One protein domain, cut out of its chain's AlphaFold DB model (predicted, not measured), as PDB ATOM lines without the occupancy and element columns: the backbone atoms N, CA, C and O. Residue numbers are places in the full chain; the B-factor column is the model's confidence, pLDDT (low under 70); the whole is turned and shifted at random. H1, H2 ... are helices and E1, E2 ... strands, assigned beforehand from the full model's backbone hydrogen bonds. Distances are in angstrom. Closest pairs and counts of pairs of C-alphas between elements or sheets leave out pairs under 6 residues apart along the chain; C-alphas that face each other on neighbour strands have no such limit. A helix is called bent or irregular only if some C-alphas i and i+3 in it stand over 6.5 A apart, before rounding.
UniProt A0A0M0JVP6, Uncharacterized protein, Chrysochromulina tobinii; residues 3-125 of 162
ATOM      1  N   PHE A   3     -13.695 -12.750  30.474       89.62
ATOM      2  CA  PHE A   3     -13.216 -12.565  31.847       89.62
ATOM      3  C   PHE A   3     -12.018 -13.477  32.118       89.62
ATOM      4  O   PHE A   3     -12.062 -14.655  31.768       89.62
ATOM      5  N   TYR A   4     -10.964 -12.940  32.736       90.44
ATOM      6  CA  TYR A   4      -9.793 -13.715  33.167       90.44
ATOM      7  C   TYR A   4      -9.815 -13.987  34.661       90.44
ATOM      8  O   TYR A   4      -9.492 -15.091  35.092       90.44
ATOM      9  N   SER A   5     -10.184 -12.979  35.446       92.31
ATOM     10  CA  SER A   5     -10.254 -13.090  36.893       92.31
ATOM     11  C   SER A   5     -11.359 -12.207  37.457       92.31
ATOM     12  O   SER A   5     -11.671 -11.138  36.928       92.31
ATOM     13  N   LEU A   6     -11.935 -12.701  38.546       93.56
ATOM     14  CA  LEU A   6     -12.838 -11.997  39.444       93.56
ATOM     15  C   LEU A   6     -12.215 -12.115  40.833       93.56
ATOM     16  O   LEU A   6     -11.827 -13.215  41.232       93.56
ATOM     17  N   TYR A   7     -12.050 -11.000  41.530       93.06
ATOM     18  CA  TYR A   7     -11.360 -10.958  42.816       93.06
ATOM     19  C   TYR A   7     -11.840  -9.765  43.652       93.06
ATOM     20  O   TYR A   7     -12.618  -8.942  43.175       93.06
ATOM     21  N   ASP A   8     -11.427  -9.705  44.920       93.69
ATOM     22  CA  ASP A   8     -11.748  -8.620  45.860       93.69
ATOM     23  C   ASP A   8     -13.240  -8.249  45.919       93.69
ATOM     24  O   ASP A   8     -13.616  -7.079  45.865       93.69
ATOM     25  N   VAL A   9     -14.114  -9.256  46.029       94.81
ATOM     26  CA  VAL A   9     -15.542  -9.022  46.280       94.81
ATOM     27  C   VAL A   9     -15.691  -8.374  47.656       94.81
ATOM     28  O   VAL A   9     -15.341  -8.975  48.672       94.81
ATOM     29  N   ASN A  10     -16.217  -7.151  47.686       94.56
ATOM     30  CA  ASN A  10     -16.400  -6.366  48.896       94.56
ATOM     31  C   ASN A  10     -17.878  -5.974  49.056       94.56
ATOM     32  O   ASN A  10     -18.299  -4.922  48.564       94.56
ATOM     33  N   PRO A  11     -18.668  -6.781  49.788       92.69
ATOM     34  CA  PRO A  11     -20.082  -6.495  50.004       92.69
ATOM     35  C   PRO A  11     -20.326  -5.209  50.805       92.69
ATOM     36  O   PRO A  11     -21.357  -4.568  50.634       92.69
ATOM     37  N   GLN A  12     -19.382  -4.779  51.651       91.69
ATOM     38  CA  GLN A  12     -19.514  -3.519  52.391       91.69
ATOM     39  C   GLN A  12     -19.353  -2.304  51.467       91.69
ATOM     40  O   GLN A  12     -20.083  -1.325  51.599       91.69
ATOM     41  N   ALA A  13     -18.401  -2.366  50.534       94.00
ATOM     42  CA  ALA A  13     -18.168  -1.312  49.548       94.00
ATOM     43  C   ALA A  13     -19.068  -1.424  48.306       94.00
ATOM     44  O   ALA A  13     -19.039  -0.529  47.463       94.00
ATOM     45  N   GLN A  14     -19.863  -2.496  48.216       95.12
ATOM     46  CA  GLN A  14     -20.771  -2.777  47.107       95.12
ATOM     47  C   GLN A  14     -20.024  -2.815  45.765       95.12
ATOM     48  O   GLN A  14     -20.391  -2.165  44.784       95.12
ATOM     49  N   CYS A  15     -18.900  -3.537  45.748       96.62
ATOM     50  CA  CYS A  15     -18.084  -3.686  44.552       96.62
ATOM     51  C   CYS A  15     -17.355  -5.032  44.457       96.62
ATOM     52  O   CYS A  15     -17.265  -5.800  45.417       96.62
ATOM     53  N   PHE A  16     -16.809  -5.295  43.275       96.62
ATOM     54  CA  PHE A  16     -15.874  -6.383  43.008       96.62
ATOM     55  C   PHE A  16     -14.825  -5.937  41.987       96.62
ATOM     56  O   PHE A  16     -15.078  -5.045  41.179       96.62
ATOM     57  N   SER A  17     -13.660  -6.574  41.984       97.00
ATOM     58  CA  SER A  17     -12.619  -6.329  40.988       97.00
ATOM     59  C   SER A  17     -12.652  -7.390  39.895       97.00
ATOM     60  O   SER A  17     -12.900  -8.574  40.147       97.00
ATOM     61  N   ALA A  18     -12.384  -6.974  38.660       95.94
ATOM     62  CA  ALA A  18     -12.290  -7.892  37.537       95.94
ATOM     63  C   ALA A  18     -11.207  -7.486  36.545       95.94
ATOM     64  O   ALA A  18     -10.940  -6.307  36.298       95.94
ATOM     65  N   GLU A  19     -10.642  -8.505  35.912       95.06
ATOM     66  CA  GLU A  19      -9.793  -8.354  34.746       95.06
ATOM     67  C   GLU A  19     -10.449  -9.027  33.546       95.06
ATOM     68  O   GLU A  19     -10.814 -10.208  33.581       95.06
ATOM     69  N   LEU A  20     -10.608  -8.266  32.468       93.94
ATOM     70  CA  LEU A  20     -11.348  -8.699  31.295       93.94
ATOM     71  C   LEU A  20     -10.765  -8.120  30.013       93.94
ATOM     72  O   LEU A  20     -10.139  -7.064  29.995       93.94
ATOM     73  N   THR A  21     -11.037  -8.795  28.910       92.81
ATOM     74  CA  THR A  21     -10.786  -8.279  27.572       92.81
ATOM     75  C   THR A  21     -12.079  -7.780  26.944       92.81
ATOM     76  O   THR A  21     -13.097  -8.486  26.895       92.81
ATOM     77  N   VAL A  22     -12.021  -6.571  26.388       90.25
ATOM     78  CA  VAL A  22     -13.048  -6.042  25.497       90.25
ATOM     79  C   VAL A  22     -12.605  -6.228  24.062       90.25
ATOM     80  O   VAL A  22     -11.558  -5.732  23.659       90.25
ATOM     81  N   LYS A  23     -13.456  -6.900  23.288       89.94
ATOM     82  CA  LYS A  23     -13.279  -7.088  21.857       89.94
ATOM     83  C   LYS A  23     -14.376  -6.356  21.103       89.94
ATOM     84  O   LYS A  23     -15.558  -6.596  21.357       89.94
ATOM     85  N   LEU A  24     -13.973  -5.476  20.202       88.06
ATOM     86  CA  LEU A  24     -14.825  -4.692  19.326       88.06
ATOM     87  C   LEU A  24     -14.603  -5.140  17.888       88.06
ATOM     88  O   LEU A  24     -13.473  -5.389  17.469       88.06
ATOM     89  N   TRP A  25     -15.701  -5.208  17.148       85.88
ATOM     90  CA  TRP A  25     -15.698  -5.463  15.719       85.88
ATOM     91  C   TRP A  25     -16.579  -4.430  15.040       85.88
ATOM     92  O   TRP A  25     -17.719  -4.219  15.461       85.88
ATOM     93  N   TRP A  26     -16.061  -3.806  13.994       83.50
ATOM     94  CA  TRP A  26     -16.833  -2.934  13.118       83.50
ATOM     95  C   TRP A  26     -16.367  -3.115  11.682       83.50
ATOM     96  O   TRP A  26     -15.382  -3.796  11.405       83.50
ATOM     97  N   TRP A  27     -17.121  -2.553  10.750       82.81
ATOM     98  CA  TRP A  27     -16.765  -2.588   9.340       82.81
ATOM     99  C   TRP A  27     -16.031  -1.301   8.962       82.81
ATOM    100  O   TRP A  27     -16.361  -0.232   9.471       82.81
ATOM    101  N   GLU A  28     -15.068  -1.375   8.053       81.75
ATOM    102  CA  GLU A  28     -14.469  -0.229   7.375       81.75
ATOM    103  C   GLU A  28     -14.598  -0.378   5.866       81.75
ATOM    104  O   GLU A  28     -14.477  -1.479   5.345       81.75
ATOM    105  N   SER A  29     -14.916   0.711   5.147       75.31
ATOM    106  CA  SER A  29     -15.084   0.585   3.688       75.31
ATOM    107  C   SER A  29     -13.716   0.344   3.048       75.31
ATOM    108  O   SER A  29     -12.836   1.187   3.260       75.31
ATOM    109  N   PRO A  30     -13.529  -0.721   2.246       72.88
ATOM    110  CA  PRO A  30     -12.275  -0.943   1.534       72.88
ATOM    111  C   PRO A  30     -11.896   0.214   0.609       72.88
ATOM    112  O   PRO A  30     -10.733   0.590   0.536       72.88
ATOM    113  N   GLU A  31     -12.891   0.859  -0.001       71.00
ATOM    114  CA  GLU A  31     -12.713   2.010  -0.897       71.00
ATOM    115  C   GLU A  31     -12.075   3.219  -0.200       71.00
ATOM    116  O   GLU A  31     -11.287   3.943  -0.801       71.00
ATOM    117  N   LYS A  32     -12.400   3.440   1.081       69.62
ATOM    118  CA  LYS A  32     -11.873   4.570   1.864       69.62
ATOM    119  C   LYS A  32     -10.478   4.313   2.428       69.62
ATOM    120  O   LYS A  32      -9.829   5.255   2.860       69.62
ATOM    121  N   ASN A  33     -10.047   3.057   2.441       73.88
ATOM    122  CA  ASN A  33      -8.823   2.599   3.092       73.88
ATOM    123  C   ASN A  33      -8.021   1.699   2.138       73.88
ATOM    124  O   ASN A  33      -7.455   0.697   2.564       73.88
ATOM    125  N   ALA A  34      -8.018   1.999   0.836       71.75
ATOM    126  CA  ALA A  34      -7.432   1.132  -0.189       71.75
ATOM    127  C   ALA A  34      -5.940   0.827   0.060       71.75
ATOM    128  O   ALA A  34      -5.492  -0.295  -0.170       71.75
ATOM    129  N   ASP A  35      -5.197   1.782   0.630       73.00
ATOM    130  CA  ASP A  35      -3.800   1.635   1.066       73.00
ATOM    131  C   ASP A  35      -3.614   0.573   2.164       73.00
ATOM    132  O   ASP A  35      -2.536  -0.001   2.329       73.00
ATOM    133  N   VAL A  36      -4.663   0.314   2.945       70.44
ATOM    134  CA  VAL A  36      -4.679  -0.722   3.975       70.44
ATOM    135  C   VAL A  36      -4.816  -2.094   3.333       70.44
ATOM    136  O   VAL A  36      -4.177  -3.010   3.832       70.44
ATOM    137  N   TYR A  37      -5.579  -2.239   2.244       65.19
ATOM    138  CA  TYR A  37      -5.868  -3.532   1.603       65.19
ATOM    139  C   TYR A  37      -4.880  -3.918   0.492       65.19
ATOM    140  O   TYR A  37      -4.837  -5.085   0.096       65.19
ATOM    141  N   ASP A  38      -4.052  -2.980   0.022       67.62
ATOM    142  CA  ASP A  38      -2.975  -3.237  -0.941       67.62
ATOM    143  C   ASP A  38      -1.733  -3.846  -0.255       67.62
ATOM    144  O   ASP A  38      -0.674  -3.226  -0.125       67.62
ATOM    145  N   TRP A  39      -1.865  -5.075   0.260       69.56
ATOM    146  CA  TRP A  39      -0.721  -5.859   0.736       69.56
ATOM    147  C   TRP A  39      -0.392  -7.031  -0.189       69.56
ATOM    148  O   TRP A  39      -1.250  -7.835  -0.562       69.56
ATOM    149  N   LYS A  40       0.902  -7.140  -0.516       58.34
ATOM    150  CA  LYS A  40       1.475  -8.036  -1.538       58.34
ATOM    151  C   LYS A  40       1.481  -9.529  -1.182       58.34
ATOM    152  O   LYS A  40       1.880 -10.335  -2.013       58.34
ATOM    153  N   LYS A  41       1.108  -9.911   0.043       60.19
ATOM    154  CA  LYS A  41       1.093 -11.318   0.464       60.19
ATOM    155  C   LYS A  41      -0.306 -11.897   0.292       60.19
ATOM    156  O   LYS A  41      -1.240 -11.484   0.971       60.19
ATOM    157  N   GLU A  42      -0.434 -12.837  -0.635       56.56
ATOM    158  CA  GLU A  42      -1.686 -13.531  -0.963       56.56
ATOM    159  C   GLU A  42      -2.155 -14.506   0.133       56.56
ATOM    160  O   GLU A  42      -3.285 -14.958   0.070       56.56
ATOM    161  N   GLN A  43      -1.323 -14.810   1.139       61.09
ATOM    162  CA  GLN A  43      -1.607 -15.830   2.166       61.09
ATOM    163  C   GLN A  43      -2.092 -15.287   3.522       61.09
ATOM    164  O   GLN A  43      -2.399 -16.082   4.404       61.09
ATOM    165  N   ASP A  44      -2.138 -13.966   3.718       69.88
ATOM    166  CA  ASP A  44      -2.566 -13.377   4.993       69.88
ATOM    167  C   ASP A  44      -4.012 -12.860   4.891       69.88
ATOM    168  O   ASP A  44      -4.270 -11.796   4.313       69.88
ATOM    169  N   ASP A  45      -4.945 -13.589   5.511       78.12
ATOM    170  CA  ASP A  45      -6.380 -13.248   5.563       78.12
ATOM    171  C   ASP A  45      -6.664 -11.980   6.383       78.12
ATOM    172  O   ASP A  45      -7.731 -11.364   6.282       78.12
ATOM    173  N   HIS A  46      -5.710 -11.591   7.229       81.81
ATOM    174  CA  HIS A  46      -5.777 -10.436   8.110       81.81
ATOM    175  C   HIS A  46      -4.402  -9.781   8.255       81.81
ATOM    176  O   HIS A  46      -3.368 -10.442   8.211       81.81
ATOM    177  N   LYS A  47      -4.393  -8.471   8.496       85.06
ATOM    178  CA  LYS A  47      -3.191  -7.709   8.836       85.06
ATOM    179  C   LYS A  47      -3.312  -7.166  10.239       85.06
ATOM    180  O   LYS A  47      -4.312  -6.539  10.583       85.06
ATOM    181  N   LYS A  48      -2.259  -7.382  11.020       87.12
ATOM    182  CA  LYS A  48      -2.097  -6.795  12.346       87.12
ATOM    183  C   LYS A  48      -1.382  -5.457  12.239       87.12
ATOM    184  O   LYS A  48      -0.475  -5.298  11.423       87.12
ATOM    185  N   PHE A  49      -1.790  -4.519  13.079       86.19
ATOM    186  CA  PHE A  49      -1.215  -3.185  13.163       86.19
ATOM    187  C   PHE A  49      -0.673  -2.946  14.572       86.19
ATOM    188  O   PHE A  49      -1.304  -3.369  15.544       86.19
ATOM    189  N   PRO A  50       0.459  -2.239  14.713       89.62
ATOM    190  CA  PRO A  50       0.795  -1.595  15.974       89.62
ATOM    191  C   PRO A  50      -0.344  -0.644  16.396       89.62
ATOM    192  O   PRO A  50      -0.892   0.040  15.523       89.62
ATOM    193  N   PRO A  51      -0.692  -0.546  17.695       89.25
ATOM    194  CA  PRO A  51      -1.787   0.312  18.162       89.25
ATOM    195  C   PRO A  51      -1.685   1.764  17.675       89.25
ATOM    196  O   PRO A  51      -2.658   2.328  17.188       89.25
ATOM    197  N   GLU A  52      -0.482   2.342  17.706       89.38
ATOM    198  CA  GLU A  52      -0.246   3.728  17.285       89.38
ATOM    199  C   GLU A  52      -0.519   3.974  15.795       89.38
ATOM    200  O   GLU A  52      -0.961   5.055  15.405       89.38
ATOM    201  N   GLU A  53      -0.230   2.994  14.936       88.88
ATOM    202  CA  GLU A  53      -0.541   3.084  13.508       88.88
ATOM    203  C   GLU A  53      -2.030   2.856  13.259       88.88
ATOM    204  O   GLU A  53      -2.631   3.514  12.409       88.88
ATOM    205  N   PHE A  54      -2.625   1.938  14.017       88.94
ATOM    206  CA  PHE A  54      -4.034   1.607  13.911       88.94
ATOM    207  C   PHE A  54      -4.925   2.796  14.267       88.94
ATOM    208  O   PHE A  54      -5.810   3.136  13.491       88.94
ATOM    209  N   GLU A  55      -4.654   3.482  15.377       86.12
ATOM    210  CA  GLU A  55      -5.445   4.633  15.835       86.12
ATOM    211  C   GLU A  55      -5.307   5.867  14.928       86.12
ATOM    212  O   GLU A  55      -6.192   6.723  14.905       86.12
ATOM    213  N   LYS A  56      -4.232   5.954  14.131       87.19
ATOM    214  CA  LYS A  56      -4.083   6.981  13.084       87.19
ATOM    215  C   LYS A  56      -4.938   6.690  11.851       87.19
ATOM    216  O   LYS A  56      -5.336   7.626  11.161       87.19
ATOM    217  N   LYS A  57      -5.182   5.411  11.551       84.56
ATOM    218  CA  LYS A  57      -5.922   4.965  10.359       84.56
ATOM    219  C   LYS A  57      -7.405   4.737  10.628       84.56
ATOM    220  O   LYS A  57      -8.235   5.020   9.771       84.56
ATOM    221  N   PHE A  58      -7.742   4.244  11.812       85.00
ATOM    222  CA  PHE A  58      -9.086   3.827  12.174       85.00
ATOM    223  C   PHE A  58      -9.570   4.565  13.410       85.00
ATOM    224  O   PHE A  58      -8.886   4.648  14.430       85.00
ATOM    225  N   LYS A  59     -10.805   5.059  13.341       84.81
ATOM    226  CA  LYS A  59     -11.461   5.663  14.495       84.81
ATOM    227  C   LYS A  59     -11.956   4.550  15.418       84.81
ATOM    228  O   LYS A  59     -12.965   3.911  15.134       84.81
ATOM    229  N   VAL A  60     -11.257   4.337  16.530       85.38
ATOM    230  CA  VAL A  60     -11.668   3.351  17.539       85.38
ATOM    231  C   VAL A  60     -12.891   3.873  18.306       85.38
ATOM    232  O   VAL A  60     -12.845   4.991  18.833       85.38
ATOM    233  N   PRO A  61     -13.984   3.093  18.406       82.62
ATOM    234  CA  PRO A  61     -15.161   3.510  19.156       82.62
ATOM    235  C   PRO A  61     -14.828   3.720  20.632       82.62
ATOM    236  O   PRO A  61     -14.251   2.852  21.292       82.62
ATOM    237  N   LYS A  62     -15.238   4.866  21.179       83.38
ATOM    238  CA  LYS A  62     -15.049   5.151  22.603       83.38
ATOM    239  C   LYS A  62     -16.069   4.367  23.418       83.38
ATOM    240  O   LYS A  62     -17.274   4.603  23.320       83.38
ATOM    241  N   ILE A  63     -15.569   3.465  24.251       84.88
ATOM    242  CA  ILE A  63     -16.379   2.673  25.174       84.88
ATOM    243  C   ILE A  63     -16.227   3.181  26.607       84.88
ATOM    244  O   ILE A  63     -15.159   3.635  27.012       84.88
ATOM    245  N   PHE A  64     -17.306   3.078  27.369       86.50
ATOM    246  CA  PHE A  64     -17.399   3.478  28.763       86.50
ATOM    247  C   PHE A  64     -18.045   2.354  29.573       86.50
ATOM    248  O   PHE A  64     -19.007   1.735  29.118       86.50
ATOM    249  N   PHE A  65     -17.523   2.098  30.767       89.94
ATOM    250  CA  PHE A  65     -18.087   1.122  31.691       89.94
ATOM    251  C   PHE A  65     -18.966   1.848  32.704       89.94
ATOM    252  O   PHE A  65     -18.452   2.615  33.515       89.94
ATOM    253  N   SER A  66     -20.283   1.645  32.646       91.00
ATOM    254  CA  SER A  66     -21.216   2.474  33.418       91.00
ATOM    255  C   SER A  66     -21.221   2.210  34.910       91.00
ATOM    256  O   SER A  66     -21.539   3.124  35.658       91.00
ATOM    257  N   ASN A  67     -20.837   1.010  35.329       94.00
ATOM    258  CA  ASN A  67     -20.644   0.667  36.732       94.00
ATOM    259  C   ASN A  67     -19.157   0.501  37.091       94.00
ATOM    260  O   ASN A  67     -18.842  -0.113  38.098       94.00
ATOM    261  N   GLY A  68     -18.231   0.990  36.260       93.38
ATOM    262  CA  GLY A  68     -16.794   0.843  36.496       93.38
ATOM    263  C   GLY A  68     -16.191   1.994  37.309       93.38
ATOM    264  O   GLY A  68     -16.480   3.162  37.057       93.38
ATOM    265  N   ARG A  69     -15.281   1.661  38.225       88.88
ATOM    266  CA  ARG A  69     -14.395   2.554  38.981       88.88
ATOM    267  C   ARG A  69     -12.941   2.145  38.739       88.88
ATOM    268  O   ARG A  69     -12.642   0.964  38.595       88.88
ATOM    269  N   GLU A  70     -12.038   3.127  38.708       87.62
ATOM    270  CA  GLU A  70     -10.579   2.890  38.686       87.62
ATOM    271  C   GLU A  70     -10.109   1.957  37.555       87.62
ATOM    272  O   GLU A  70      -9.244   1.103  37.727       87.62
ATOM    273  N   LEU A  71     -10.705   2.110  36.373       88.94
ATOM    274  CA  LEU A  71     -10.349   1.305  35.212       88.94
ATOM    275  C   LEU A  71      -8.984   1.710  34.671       88.94
ATOM    276  O   LEU A  71      -8.761   2.873  34.328       88.94
ATOM    277  N   VAL A  72      -8.112   0.723  34.527       90.69
ATOM    278  CA  VAL A  72      -6.787   0.863  33.934       90.69
ATOM    279  C   VAL A  72      -6.616  -0.142  32.802       90.69
ATOM    280  O   VAL A  72      -7.062  -1.292  32.881       90.69
ATOM    281  N   ASP A  73      -5.968   0.294  31.724       87.19
ATOM    282  CA  ASP A  73      -5.487  -0.632  30.706       87.19
ATOM    283  C   ASP A  73      -4.328  -1.451  31.298       87.19
ATOM    284  O   ASP A  73      -3.490  -0.934  32.045       87.19
ATOM    285  N   VAL A  74      -4.273  -2.744  30.979       87.31
ATOM    286  CA  VAL A  74      -3.169  -3.605  31.420       87.31
ATOM    287  C   VAL A  74      -1.954  -3.289  30.548       87.31
ATOM    288  O   VAL A  74      -1.805  -3.850  29.467       87.31
ATOM    289  N   ALA A  75      -1.105  -2.362  31.005       75.25
ATOM    290  CA  ALA A  75      -0.016  -1.763  30.220       75.25
ATOM    291  C   ALA A  75       0.960  -2.775  29.590       75.25
ATOM    292  O   ALA A  75       1.551  -2.510  28.547       75.25
ATOM    293  N   GLU A  76       1.115  -3.946  30.205       80.75
ATOM    294  CA  GLU A  76       1.964  -5.041  29.723       80.75
ATOM    295  C   GLU A  76       1.425  -5.698  28.440       80.75
ATOM    296  O   GLU A  76       2.166  -6.383  27.735       80.75
ATOM    297  N   ILE A  77       0.137  -5.513  28.134       82.56
ATOM    298  CA  ILE A  77      -0.552  -6.155  27.017       82.56
ATOM    299  C   ILE A  77      -1.101  -5.060  26.095       82.56
ATOM    300  O   ILE A  77      -2.186  -4.528  26.348       82.56
ATOM    301  N   PRO A  78      -0.378  -4.715  25.013       86.69
ATOM    302  CA  PRO A  78      -0.864  -3.731  24.058       86.69
ATOM    303  C   PRO A  78      -2.147  -4.230  23.371       86.69
ATOM    304  O   PRO A  78      -2.320  -5.443  23.195       86.69
ATOM    305  N   PRO A  79      -3.038  -3.321  22.934       89.69
ATOM    306  CA  PRO A  79      -4.234  -3.706  22.201       89.69
ATOM    307  C   PRO A  79      -3.912  -4.518  20.941       89.69
ATOM    308  O   PRO A  79      -3.016  -4.173  20.167       89.69
ATOM    309  N   SER A  80      -4.676  -5.580  20.694       90.75
ATOM    310  CA  SER A  80      -4.632  -6.289  19.419       90.75
ATOM    311  C   SER A  80      -5.473  -5.538  18.398       90.75
ATOM    312  O   SER A  80      -6.654  -5.278  18.630       90.75
ATOM    313  N   CYS A  81      -4.859  -5.192  17.274       92.25
ATOM    314  CA  CYS A  81      -5.472  -4.391  16.228       92.25
ATOM    315  C   CYS A  81      -5.336  -5.125  14.894       92.25
ATOM    316  O   CYS A  81      -4.215  -5.343  14.427       92.25
ATOM    317  N   GLU A  82      -6.450  -5.518  14.281       90.12
ATOM    318  CA  GLU A  82      -6.446  -6.279  13.031       90.12
ATOM    319  C   GLU A  82      -7.490  -5.796  12.025       90.12
ATOM    320  O   GLU A  82      -8.551  -5.294  12.388       90.12
ATOM    321  N   VAL A  83      -7.190  -5.975  10.741       87.75
ATOM    322  CA  VAL A  83      -8.127  -5.749   9.635       87.75
ATOM    323  C   VAL A  83      -8.135  -6.983   8.752       87.75
ATOM    324  O   VAL A  83      -7.072  -7.500   8.410       87.75
ATOM    325  N   ARG A  84      -9.320  -7.460   8.377       82.25
ATOM    326  CA  ARG A  84      -9.483  -8.630   7.510       82.25
ATOM    327  C   ARG A  84      -9.487  -8.240   6.038       82.25
ATOM    328  O   ARG A  84     -10.194  -7.314   5.651       82.25
ATOM    329  N   LYS A  85      -8.737  -8.969   5.216       75.25
ATOM    330  CA  LYS A  85      -8.806  -8.911   3.745       75.25
ATOM    331  C   LYS A  85      -9.742  -9.966   3.182       75.25
ATOM    332  O   LYS A  85     -10.322  -9.741   2.128       75.25
ATOM    333  N   GLU A  86      -9.916 -11.073   3.893       75.88
ATOM    334  CA  GLU A  86     -10.876 -12.108   3.531       75.88
ATOM    335  C   GLU A  86     -12.157 -12.028   4.359       75.88
ATOM    336  O   GLU A  86     -12.285 -11.220   5.281       75.88
ATOM    337  N   TRP A  87     -13.149 -12.828   3.964       64.19
ATOM    338  CA  TRP A  87     -14.527 -12.655   4.390       64.19
ATOM    339  C   TRP A  87     -14.682 -12.590   5.936       64.19
ATOM    340  O   TRP A  87     -14.235 -13.490   6.654       64.19
ATOM    341  N   PRO A  88     -15.359 -11.557   6.471       71.44
ATOM    342  CA  PRO A  88     -15.904 -10.415   5.744       71.44
ATOM    343  C   PRO A  88     -14.815  -9.319   5.555       71.44
ATOM    344  O   PRO A  88     -14.199  -8.856   6.519       71.44
ATOM    345  N   VAL A  89     -14.587  -8.915   4.296       78.19
ATOM    346  CA  VAL A  89     -13.505  -7.999   3.862       78.19
ATOM    347  C   VAL A  89     -13.651  -6.597   4.442       78.19
ATOM    348  O   VAL A  89     -14.570  -5.868   4.103       78.19
ATOM    349  N   GLY A  90     -12.689  -6.158   5.235       78.19
ATOM    350  CA  GLY A  90     -12.731  -4.863   5.898       78.19
ATOM    351  C   GLY A  90     -13.449  -4.871   7.234       78.19
ATOM    352  O   GLY A  90     -13.725  -3.817   7.803       78.19
ATOM    353  N   ALA A  91     -13.686  -6.057   7.796       85.50
ATOM    354  CA  ALA A  91     -13.892  -6.167   9.226       85.50
ATOM    355  C   ALA A  91     -12.626  -5.744   9.973       85.50
ATOM    356  O   ALA A  91     -11.531  -6.257   9.736       85.50
ATOM    357  N   VAL A  92     -12.818  -4.818  10.899       87.75
ATOM    358  CA  VAL A  92     -11.806  -4.290  11.795       87.75
ATOM    359  C   VAL A  92     -12.038  -4.882  13.177       87.75
ATOM    360  O   VAL A  92     -13.152  -4.827  13.702       87.75
ATOM    361  N   GLY A  93     -10.993  -5.475  13.743       89.62
ATOM    362  CA  GLY A  93     -10.958  -6.028  15.087       89.62
ATOM    363  C   GLY A  93     -10.068  -5.184  15.992       89.62
ATOM    364  O   GLY A  93      -8.918  -4.903  15.659       89.62
ATOM    365  N   TYR A  94     -10.595  -4.807  17.154       90.31
ATOM    366  CA  TYR A  94      -9.831  -4.171  18.225       90.31
ATOM    367  C   TYR A  94     -10.090  -4.902  19.531       90.31
ATOM    368  O   TYR A  94     -11.238  -5.094  19.934       90.31
ATOM    369  N   GLU A  95      -9.027  -5.312  20.200       91.50
ATOM    370  CA  GLU A  95      -9.095  -6.067  21.439       91.50
ATOM    371  C   GLU A  95      -8.173  -5.427  22.469       91.50
ATOM    372  O   GLU A  95      -6.979  -5.289  22.224       91.50
ATOM    373  N   ARG A  96      -8.710  -5.043  23.627       90.88
ATOM    374  CA  ARG A  96      -7.912  -4.495  24.729       90.88
ATOM    375  C   ARG A  96      -8.228  -5.187  26.041       90.88
ATOM    376  O   ARG A  96      -9.382  -5.552  26.285       90.88
ATOM    377  N   ARG A  97      -7.215  -5.322  26.891       93.31
ATOM    378  CA  ARG A  97      -7.338  -5.896  28.229       93.31
ATOM    379  C   ARG A  97      -7.402  -4.778  29.258       93.31
ATOM    380  O   ARG A  97      -6.543  -3.901  29.282       93.31
ATOM    381  N   VAL A  98      -8.425  -4.825  30.095       92.88
ATOM    382  CA  VAL A  98      -8.676  -3.838  31.139       92.88
ATOM    383  C   VAL A  98      -8.788  -4.528  32.486       92.88
ATOM    384  O   VAL A  98      -9.249  -5.669  32.590       92.88
ATOM    385  N   ARG A  99      -8.386  -3.804  33.518       94.69
ATOM    386  CA  ARG A  99      -8.551  -4.182  34.914       94.69
ATOM    387  C   ARG A  99      -9.239  -3.034  35.635       94.69
ATOM    388  O   ARG A  99      -8.934  -1.875  35.368       94.69
ATOM    389  N   GLY A 100     -10.160  -3.341  36.531       94.88
ATOM    390  CA  GLY A 100     -10.782  -2.313  37.353       94.88
ATOM    391  C   GLY A 100     -11.758  -2.879  38.361       94.88
ATOM    392  O   GLY A 100     -11.948  -4.093  38.461       94.88
ATOM    393  N   THR A 101     -12.380  -1.957  39.078       97.00
ATOM    394  CA  THR A 101     -13.394  -2.235  40.088       97.00
ATOM    395  C   THR A 101     -14.767  -1.945  39.495       97.00
ATOM    396  O   THR A 101     -14.930  -0.998  38.729       97.00
ATOM    397  N   PHE A 102     -15.769  -2.742  39.830       96.50
ATOM    398  CA  PHE A 102     -17.132  -2.604  39.338       96.50
ATOM    399  C   PHE A 102     -18.092  -2.528  40.518       96.50
ATOM    400  O   PHE A 102     -17.978  -3.301  41.467       96.50
ATOM    401  N   GLU A 103     -19.008  -1.567  40.471       96.19
ATOM    402  CA  GLU A 103     -20.095  -1.430  41.432       96.19
ATOM    403  C   GLU A 103     -21.132  -2.526  41.195       96.19
ATOM    404  O   GLU A 103     -21.550  -2.757  40.054       96.19
ATOM    405  N   GLU A 104     -21.557  -3.162  42.282       94.50
ATOM    406  CA  GLU A 104     -22.634  -4.142  42.285       94.50
ATOM    407  C   GLU A 104     -23.424  -4.048  43.585       94.50
ATOM    408  O   GLU A 104     -22.838  -3.886  44.659       94.50
ATOM    409  N   LEU A 105     -24.749  -4.152  43.481       93.25
ATOM    410  CA  LEU A 105     -25.609  -4.151  44.654       93.25
ATOM    411  C   LEU A 105     -25.674  -5.571  45.234       93.25
ATOM    412  O   LEU A 105     -26.174  -6.483  44.583       93.25
ATOM    413  N   PHE A 106     -25.196  -5.748  46.463       93.12
ATOM    414  CA  PHE A 106     -25.260  -7.010  47.189       93.12
ATOM    415  C   PHE A 106     -26.433  -7.016  48.163       93.12
ATOM    416  O   PHE A 106     -26.458  -6.239  49.122       93.12
ATOM    417  N   GLU A 107     -27.359  -7.944  47.948       91.94
ATOM    418  CA  GLU A 107     -28.476  -8.236  48.849       91.94
ATOM    419  C   GLU A 107     -28.059  -9.372  49.792       91.94
ATOM    420  O   GLU A 107     -27.817 -10.487  49.339       91.94
ATOM    421  N   LEU A 108     -27.896  -9.087  51.087       93.00
ATOM    422  CA  LEU A 108     -27.270 -10.002  52.062       93.00
ATOM    423  C   LEU A 108     -28.265 -10.556  53.092       93.00
ATOM    424  O   LEU A 108     -27.923 -10.754  54.261       93.00
ATOM    425  N   ASP A 109     -29.513 -10.753  52.675       94.38
ATOM    426  CA  ASP A 109     -30.608 -11.147  53.565       94.38
ATOM    427  C   ASP A 109     -30.426 -12.565  54.145       94.38
ATOM    428  O   ASP A 109     -30.924 -12.855  55.236       94.38
ATOM    429  N   PHE A 110     -29.686 -13.444  53.458       94.38
ATOM    430  CA  PHE A 110     -29.477 -14.851  53.822       94.38
ATOM    431  C   PHE A 110     -27.999 -15.226  53.998       94.38
ATOM    432  O   PHE A 110     -27.613 -16.387  53.803       94.38
ATOM    433  N   PHE A 111     -27.159 -14.270  54.395       91.25
ATOM    434  CA  PHE A 111     -25.718 -14.484  54.494       91.25
ATOM    435  C   PHE A 111     -25.381 -15.677  55.416       91.25
ATOM    436  O   PHE A 111     -25.925 -15.758  56.522       91.25
ATOM    437  N   PRO A 112     -24.475 -16.605  55.027       91.62
ATOM    438  CA  PRO A 112     -23.552 -16.571  53.881       91.62
ATOM    439  C   PRO A 112     -24.045 -17.311  52.622       91.62
ATOM    440  O   PRO A 112     -23.235 -17.640  51.756       91.62
ATOM    441  N   TYR A 113     -25.334 -17.641  52.533       95.50
ATOM    442  CA  TYR A 113     -25.884 -18.488  51.467       95.50
ATOM    443  C   TYR A 113     -26.499 -17.700  50.304       95.50
ATOM    444  O   TYR A 113     -27.062 -18.311  49.394       95.50
ATOM    445  N   ASP A 114     -26.398 -16.368  50.321       92.44
ATOM    446  CA  ASP A 114     -26.888 -15.529  49.233       92.44
ATOM    447  C   ASP A 114     -26.176 -15.843  47.914       92.44
ATOM    448  O   ASP A 114     -24.967 -16.084  47.858       92.44
ATOM    449  N   VAL A 115     -26.933 -15.766  46.824       92.19
ATOM    450  CA  VAL A 115     -26.405 -15.846  45.462       92.19
ATOM    451  C   VAL A 115     -26.389 -14.443  44.879       92.19
ATOM    452  O   VAL A 115     -27.414 -13.773  44.846       92.19
ATOM    453  N   GLN A 116     -25.225 -14.017  44.395       90.00
ATOM    454  CA  GLN A 116     -25.003 -12.667  43.880       90.00
ATOM    455  C   GLN A 116     -24.729 -12.715  42.377       90.00
ATOM    456  O   GLN A 116     -24.022 -13.605  41.894       90.00
ATOM    457  N   ALA A 117     -25.262 -11.746  41.637       90.94
ATOM    458  CA  ALA A 117     -24.956 -11.556  40.225       90.94
ATOM    459  C   ALA A 117     -23.948 -10.414  40.083       90.94
ATOM    460  O   ALA A 117     -24.278  -9.273  40.368       90.94
ATOM    461  N   LEU A 118     -22.729 -10.716  39.632       93.00
ATOM    462  CA  LEU A 118     -21.703  -9.705  39.372       93.00
ATOM    463  C   LEU A 118     -21.821  -9.213  37.929       93.00
ATOM    464  O   LEU A 118     -21.616  -9.988  36.987       93.00
ATOM    465  N   THR A 119     -22.147  -7.937  37.736       93.19
ATOM    466  CA  THR A 119     -22.387  -7.370  36.408       93.19
ATOM    467  C   THR A 119     -21.274  -6.426  35.964       93.19
ATOM    468  O   THR A 119     -20.721  -5.645  36.730       93.19
ATOM    469  N   VAL A 120     -20.943  -6.470  34.673       92.38
ATOM    470  CA  VAL A 120     -20.098  -5.466  34.014       92.38
ATOM    471  C   VAL A 120     -20.915  -4.827  32.907       92.38
ATOM    472  O   VAL A 120     -21.336  -5.496  31.962       92.38
ATOM    473  N   GLN A 121     -21.133  -3.521  33.009       90.81
ATOM    474  CA  GLN A 121     -21.970  -2.784  32.075       90.81
ATOM    475  C   GLN A 121     -21.110  -1.961  31.123       90.81
ATOM    476  O   GLN A 121     -20.444  -1.015  31.534       90.81
ATOM    477  N   LEU A 122     -21.151  -2.292  29.833       88.19
ATOM    478  CA  LEU A 122     -20.407  -1.590  28.790       88.19
ATOM    479  C   LEU A 122     -21.347  -0.777  27.895       88.19
ATOM    480  O   LEU A 122     -22.365  -1.284  27.426       88.19
ATOM    481  N   ARG A 123     -20.974   0.469  27.602       84.12
ATOM    482  CA  ARG A 123     -21.689   1.359  26.683       84.12
ATOM    483  C   ARG A 123     -20.738   1.953  25.654       84.12
ATOM    484  O   ARG A 123     -19.611   2.318  25.973       84.12
ATOM    485  N   VAL A 124     -21.217   2.103  24.426       79.62
ATOM    486  CA  VAL A 124     -20.557   2.925  23.405       79.62
ATOM    487  C   VAL A 124     -21.020   4.369  23.589       79.62
ATOM    488  O   VAL A 124     -22.218   4.620  23.740       79.62
ATOM    489  N   ASN A 125     -20.098   5.330  23.573       66.19
ATOM    490  CA  ASN A 125     -20.450   6.744  23.659       66.19
ATOM    491  C   ASN A 125     -21.040   7.240  22.322       66.19
ATOM    492  O   ASN A 125     -20.315   7.611  21.403       66.19
TER     493      ASN A 125
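Overview. This is residues 3 to 125 of the 162 residues of an uncharacterized protein of Chrysochromulina tobinii (UniProt A0A0M0JVP6). A long, twisted sheet runs along a rod, with the two long, bent strands E2 and E7 side by side through its middle; E1 pairs with E2 towards one end, while E5 and E6 pair with different stretches of E7, and E3 edges E6. The short helices H1 and H2 lie towards the E3 end, and beyond the other end the unnamed stretch 104 to 121 sticks out and folds back to E8, which pairs with E4 in a small separate sheet. The printed part has 123 residues, in the order E1 E2 H1 E3 H2 E4 E5 E6 E7 E8; the class is mixed, helices and strands, and both sheets pair antiparallel. It is loose, with a radius of gyration of the C-alphas of 19.1 A and spans of 63 by 27 by 26 A.

Arrangement. E1, residues 3 to 10, forms a hairpin with E2, residues 15 to 27; N 7 and O 17 are 2.9 A apart. On the other side of E2 is E7, residues 91 to 103, antiparallel at 165 degrees, with N 22 and O 96 at 2.8 A. E2 bends by 64 degrees at residue 18 and E7 by 77 degrees at residue 100. H1, residues 30 to 37, is on the branched sheet but only grazes it; it is irregular, with C-alphas 32 and 35 8.6 A apart. E3, residues 46 to 49, is an edge strand beside E6, residues 80 to 84, with N 47 and O 83 at 2.9 A. H2, residues 51 to 57, is on the sheet over E6, at a height over the sheet of 8.9 A, along the strands at 18 degrees on the local plane; the closest C-alphas are those of Pro 51 and Cys 81, 6.3 A. H1 and H2 are only just apart, at 8.2 A. O i to N i+4 pairs are within hydrogen-bond range in 2 of 4 cases in H1 and 2 of 3 in H2. E4, residues 63 to 65, is antiparallel to E8, residues 122 to 124, with N 64 and O 123 at 2.8 A. E5, residues 68 to 73, lies on the same side of E7 as E6, with N 69 and O 101 at 2.7 A. E6 and E7 form a hairpin, with N 82 and O 93 at 2.9 A.

Along the chain. E1 begins at C-alpha 3, (-13.216, -12.565, 31.847), and is 18.4 A long. E2 measures 35.3 A and E7 33.1 A; E8 ends at C-alpha 124, (-20.557, 2.925, 23.405).

Size, cuts and confidence. The C-alphas farthest apart, those of Lys 40 and Asp 109, are 63.8 A apart. The printed part has no cut, and the link from E7 to E8 is long, 18 residues. The mean pLDDT of the printed part is 86.0; residues 32, 37 to 44, 87 and 125 are under 70.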